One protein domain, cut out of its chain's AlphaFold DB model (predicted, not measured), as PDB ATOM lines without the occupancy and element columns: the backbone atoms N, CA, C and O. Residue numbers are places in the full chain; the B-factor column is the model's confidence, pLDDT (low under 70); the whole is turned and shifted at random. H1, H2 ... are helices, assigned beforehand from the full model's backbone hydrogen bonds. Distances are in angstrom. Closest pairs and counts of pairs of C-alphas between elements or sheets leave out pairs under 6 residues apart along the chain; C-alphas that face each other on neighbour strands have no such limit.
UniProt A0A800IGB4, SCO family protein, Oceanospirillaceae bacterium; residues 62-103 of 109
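This is residues 62 to 103 of the 109 residues of the protein "SCO family protein" of Oceanospirillaceae bacterium (UniProt A0A800IGB4). The printed part makes a flat, open loop: an unnamed stretch, residues 62 to 80, runs out and turns, and the long helix H1 folds back over it. The short helix H2 follows at the far end of H1. The printed part has 42 residues, with two named helices in the order H1, H2 and no named strand; the class is all helix. It is loose, with a radius of gyration of the C-alphas of 12.7 A, and spans 34 by 26 by 8 A.

After residues 62 to 80 comes H1, residues 81 to 95, and then H2, residues 98 to 103. H1 and H2 are apart, though a tight link of 2 residues joins them. In H1 every O i to N i+4 pair is within hydrogen-bond range; in H2 1 of 2 is.

H1 begins at C-alpha 81 (-37.551, -50.264, 71.049) and measures 21.3 A. H2 measures 9.0 A and ends at C-alpha 103 (-13.812, -64.659, 78.462).

The C-alphas farthest apart, of Ser 77 and Glu 99, are 34.5 A apart. Residues 76 to 81 and 94 to 99 stand free. The printed part has no cut. Residues 97 to 103 have pLDDT under 70.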
ATOM      1  N   THR A  62     -21.360 -72.479  67.213       93.31
ATOM      2  CA  THR A  62     -20.320 -73.392  67.697       93.31
ATOM      3  C   THR A  62     -18.969 -72.719  67.922       93.31
ATOM      4  O   THR A  62     -18.170 -73.246  68.692       93.31
ATOM      5  N   ASP A  63     -18.722 -71.565  67.299       91.62
ATOM      6  CA  ASP A  63     -17.475 -70.812  67.471       91.62
ATOM      7  C   ASP A  63     -17.370 -70.221  68.886       91.62
ATOM      8  O   ASP A  63     -16.270 -70.010  69.389       91.62
ATOM      9  N   PHE A  64     -18.512 -70.049  69.566       89.69
ATOM     10  CA  PHE A  64     -18.613 -69.482  70.913       89.69
ATOM     11  C   PHE A  64     -18.786 -70.537  72.022       89.69
ATOM     12  O   PHE A  64     -19.294 -70.245  73.112       89.69
ATOM     13  N   GLN A  65     -18.413 -71.798  71.774       88.94
ATOM     14  CA  GLN A  65     -18.543 -72.857  72.779       88.94
ATOM     15  C   GLN A  65     -17.721 -72.557  74.041       88.94
ATOM     16  O   GLN A  65     -16.528 -72.268  73.987       88.94
ATOM     17  N   GLY A  66     -18.365 -72.671  75.205       85.94
ATOM     18  CA  GLY A  66     -17.740 -72.379  76.498       85.94
ATOM     19  C   GLY A  66     -17.706 -70.891  76.864       85.94
ATOM     20  O   GLY A  66     -17.188 -70.555  77.927       85.94
ATOM     21  N   GLN A  67     -18.281 -70.016  76.036       83.69
ATOM     22  CA  GLN A  67     -18.418 -68.586  76.311       83.69
ATOM     23  C   GLN A  67     -19.864 -68.234  76.681       83.69
ATOM     24  O   GLN A  67     -20.816 -68.888  76.247       83.69
ATOM     25  N   LEU A  68     -20.047 -67.177  77.481       85.44
ATOM     26  CA  LEU A  68     -21.376 -66.606  77.687       85.44
ATOM     27  C   LEU A  68     -21.752 -65.763  76.463       85.44
ATOM     28  O   LEU A  68     -21.125 -64.740  76.201       85.44
ATOM     29  N   VAL A  69     -22.807 -66.165  75.754       87.06
ATOM     30  CA  VAL A  69     -23.304 -65.457  74.567       87.06
ATOM     31  C   VAL A  69     -24.624 -64.762  74.881       87.06
ATOM     32  O   VAL A  69     -25.630 -65.409  75.175       87.06
ATOM     33  N   LEU A  70     -24.636 -63.432  74.773       89.19
ATOM     34  CA  LEU A  70     -25.860 -62.637  74.801       89.19
ATOM     35  C   LEU A  70     -26.363 -62.426  73.367       89.19
ATOM     36  O   LEU A  70     -25.745 -61.708  72.586       89.19
ATOM     37  N   MET A  71     -27.494 -63.047  73.025       89.00
ATOM     38  CA  MET A  71     -28.093 -62.980  71.688       89.00
ATOM     39  C   MET A  71     -29.281 -62.010  71.658       89.00
ATOM     40  O   MET A  71     -30.180 -62.097  72.496       89.00
ATOM     41  N   TYR A  72     -29.320 -61.128  70.659       91.06
ATOM     42  CA  TYR A  72     -30.423 -60.192  70.438       91.06
ATOM     43  C   TYR A  72     -30.962 -60.296  69.012       91.06
ATOM     44  O   TYR A  72     -30.219 -60.155  68.044       91.06
ATOM     45  N   PHE A  73     -32.276 -60.483  68.888       91.50
ATOM     46  CA  PHE A  73     -32.972 -60.509  67.605       91.50
ATOM     47  C   PHE A  73     -33.690 -59.175  67.381       91.50
ATOM     48  O   PHE A  73     -34.639 -58.845  68.091       91.50
ATOM     49  N   GLY A  74     -33.250 -58.412  66.379       91.62
ATOM     50  CA  GLY A  74     -33.828 -57.118  66.017       91.62
ATOM     51  C   GLY A  74     -33.612 -56.778  64.545       91.62
ATOM     52  O   GLY A  74     -33.108 -57.586  63.771       91.62
ATOM     53  N   PHE A  75     -33.999 -55.567  64.150       92.56
ATOM     54  CA  PHE A  75     -33.825 -55.060  62.789       92.56
ATOM     55  C   PHE A  75     -33.446 -53.577  62.815       92.56
ATOM     56  O   PHE A  75     -33.815 -52.842  63.731       92.56
ATOM     57  N   THR A  76     -32.705 -53.128  61.805       90.19
ATOM     58  CA  THR A  76     -32.072 -51.797  61.786       90.19
ATOM     59  C   THR A  76     -33.054 -50.644  61.579       90.19
ATOM     60  O   THR A  76     -32.779 -49.528  62.002       90.19
ATOM     61  N   SER A  77     -34.214 -50.893  60.969       93.88
ATOM     62  CA  SER A  77     -35.247 -49.874  60.700       93.88
ATOM     63  C   SER A  77     -36.223 -49.645  61.860       93.88
ATOM     64  O   SER A  77     -37.264 -49.019  61.681       93.88
ATOM     65  N   CYS A  78     -35.937 -50.202  63.031       90.25
ATOM     66  CA  CYS A  78     -36.794 -50.140  64.204       90.25
ATOM     67  C   CYS A  78     -36.595 -48.802  64.935       90.25
ATOM     68  O   CYS A  78     -35.499 -48.574  65.450       90.25
ATOM     69  N   PRO A  79     -37.608 -47.922  64.997       88.50
ATOM     70  CA  PRO A  79     -37.392 -46.533  65.400       88.50
ATOM     71  C   PRO A  79     -37.046 -46.358  66.886       88.50
ATOM     72  O   PRO A  79     -36.222 -45.506  67.198       88.50
ATOM     73  N   ASP A  80     -37.599 -47.183  67.789       88.75
ATOM     74  CA  ASP A  80     -37.544 -46.871  69.230       88.75
ATOM     75  C   ASP A  80     -37.080 -48.037  70.121       88.75
ATOM     76  O   ASP A  80     -36.100 -47.933  70.864       88.75
ATOM     77  N   VAL A  81     -37.773 -49.180  70.072       92.00
ATOM     78  CA  VAL A  81     -37.551 -50.264  71.049       92.00
ATOM     79  C   VAL A  81     -36.209 -50.966  70.859       92.00
ATOM     80  O   VAL A  81     -35.576 -51.363  71.835       92.00
ATOM     81  N   CYS A  82     -35.744 -51.076  69.617       93.25
ATOM     82  CA  CYS A  82     -34.511 -51.777  69.295       93.25
ATOM     83  C   CYS A  82     -33.242 -51.039  69.747       93.25
ATOM     84  O   CYS A  82     -32.422 -51.664  70.423       93.25
ATOM     85  N   PRO A  83     -33.056 -49.734  69.452       93.06
ATOM     86  CA  PRO A  83     -31.917 -48.996  69.997       93.06
ATOM     87  C   PRO A  83     -31.959 -48.928  71.530       93.06
ATOM     88  O   PRO A  83     -30.919 -49.032  72.181       93.06
ATOM     89  N   THR A  84     -33.156 -48.848  72.121       94.75
ATOM     90  CA  THR A  84     -33.327 -48.880  73.580       94.75
ATOM     91  C   THR A  84     -32.860 -50.214  74.170       94.75
ATOM     92  O   THR A  84     -32.031 -50.219  75.081       94.75
ATOM     93  N   ALA A  85     -33.314 -51.348  73.623       93.69
ATOM     94  CA  ALA A  85     -32.901 -52.676  74.075       93.69
ATOM     95  C   ALA A  85     -31.381 -52.875  73.961       93.69
ATOM     96  O   ALA A  85     -30.743 -53.279  74.932       93.69
ATOM     97  N   LEU A  86     -30.785 -52.503  72.822       93.31
ATOM     98  CA  LEU A  86     -29.336 -52.582  72.614       93.31
ATOM     99  C   LEU A  86     -28.555 -51.733  73.626       93.31
ATOM    100  O   LEU A  86     -27.547 -52.191  74.164       93.31
ATOM    101  N   SER A  87     -29.024 -50.520  73.936       93.94
ATOM    102  CA  SER A  87     -28.371 -49.667  74.939       93.94
ATOM    103  C   SER A  87     -28.421 -50.264  76.351       93.94
ATOM    104  O   SER A  87     -27.434 -50.190  77.086       93.94
ATOM    105  N   SER A  88     -29.532 -50.915  76.709       93.75
ATOM    106  CA  SER A  88     -29.697 -51.606  77.992       93.75
ATOM    107  C   SER A  88     -28.793 -52.836  78.097       93.75
ATOM    108  O   SER A  88     -28.153 -53.042  79.131       93.75
ATOM    109  N   MET A  89     -28.663 -53.608  77.016       91.44
ATOM    110  CA  MET A  89     -27.723 -54.731  76.953       91.44
ATOM    111  C   MET A  89     -26.282 -54.253  77.100       91.44
ATOM    112  O   MET A  89     -25.546 -54.780  77.927       91.44
ATOM    113  N   ALA A  90     -25.896 -53.199  76.375       89.69
ATOM    114  CA  ALA A  90     -24.564 -52.616  76.491       89.69
ATOM    115  C   ALA A  90     -24.275 -52.106  77.913       89.69
ATOM    116  O   ALA A  90     -23.140 -52.197  78.371       89.69
ATOM    117  N   ALA A  91     -25.278 -51.567  78.616       90.56
ATOM    118  CA  ALA A  91     -25.146 -51.190  80.022       90.56
ATOM    119  C   ALA A  91     -24.938 -52.403  80.930       90.56
ATOM    120  O   ALA A  91     -23.979 -52.417  81.694       90.56
ATOM    121  N   SER A  92     -25.757 -53.439  80.762       89.38
ATOM    122  CA  SER A  92     -25.664 -54.678  81.541       89.38
ATOM    123  C   SER A  92     -24.305 -55.360  81.355       89.38
ATOM    124  O   SER A  92     -23.683 -55.780  82.323       89.38
ATOM    125  N   MET A  93     -23.786 -55.395  80.123       85.69
ATOM    126  CA  MET A  93     -22.467 -55.970  79.827       85.69
ATOM    127  C   MET A  93     -21.322 -55.244  80.546       85.69
ATOM    128  O   MET A  93     -20.361 -55.893  80.940       85.69
ATOM    129  N   ARG A  94     -21.425 -53.925  80.770       84.94
ATOM    130  CA  ARG A  94     -20.430 -53.164  81.552       84.94
ATOM    131  C   ARG A  94     -20.493 -53.460  83.052       84.94
ATOM    132  O   ARG A  94     -19.510 -53.249  83.751       84.94
ATOM    133  N   GLU A  95     -21.643 -53.906  83.551       85.19
ATOM    134  CA  GLU A  95     -21.854 -54.210  84.971       85.19
ATOM    135  C   GLU A  95     -21.414 -55.630  85.352       85.19
ATOM    136  O   GLU A  95     -21.081 -55.868  86.510       85.19
ATOM    137  N   LEU A  96     -21.366 -56.565  84.393       79.38
ATOM    138  CA  LEU A  96     -21.021 -57.976  84.630       79.38
ATOM    139  C   LEU A  96     -19.566 -58.219  85.093       79.38
ATOM    140  O   LEU A  96     -19.249 -59.322  85.537       79.38
ATOM    141  N   GLY A  97     -18.714 -57.191  85.091       65.56
ATOM    142  CA  GLY A  97     -17.417 -57.183  85.770       65.56
ATOM    143  C   GLY A  97     -16.304 -58.020  85.111       65.56
ATOM    144  O   GLY A  97     -16.546 -58.802  84.190       65.56
ATOM    145  N   PRO A  98     -15.056 -57.883  85.606       61.19
ATOM    146  CA  PRO A  98     -13.842 -58.366  84.938       61.19
ATOM    147  C   PRO A  98     -13.739 -59.889  84.767       61.19
ATOM    148  O   PRO A  98     -12.971 -60.366  83.934       61.19
ATOM    149  N   GLU A  99     -14.521 -60.663  85.520       61.62
ATOM    150  CA  GLU A  99     -14.522 -62.129  85.446       61.62
ATOM    151  C   GLU A  99     -15.141 -62.656  84.140       61.62
ATOM    152  O   GLU A  99     -14.667 -63.647  83.590       61.62
ATOM    153  N   LEU A 100     -16.130 -61.944  83.587       60.03
ATOM    154  CA  LEU A 100     -16.703 -62.230  82.267       60.03
ATOM    155  C   LEU A 100     -15.954 -61.525  81.132       60.03
ATOM    156  O   LEU A 100     -15.888 -62.050  80.015       60.03
ATOM    157  N   GLU A 101     -15.332 -60.374  81.407       57.03
ATOM    158  CA  GLU A 101     -14.473 -59.678  80.441       57.03
ATOM    159  C   GLU A 101     -13.285 -60.557  80.016       57.03
ATOM    160  O   GLU A 101     -12.968 -60.607  78.827       57.03
ATOM    161  N   ALA A 102     -12.711 -61.348  80.932       54.16
ATOM    162  CA  ALA A 102     -11.630 -62.294  80.632       54.16
ATOM    163  C   ALA A 102     -12.007 -63.368  79.587       54.16
ATOM    164  O   ALA A 102     -11.145 -63.828  78.842       54.16
ATOM    165  N   SER A 103     -13.290 -63.738  79.489       53.25
ATOM    166  CA  SER A 103     -13.812 -64.659  78.462       53.25
ATOM    167  C   SER A 103     -14.341 -63.971  77.194       53.25
ATOM    168  O   SER A 103     -14.558 -64.641  76.184       53.25
TER     169      SER A 103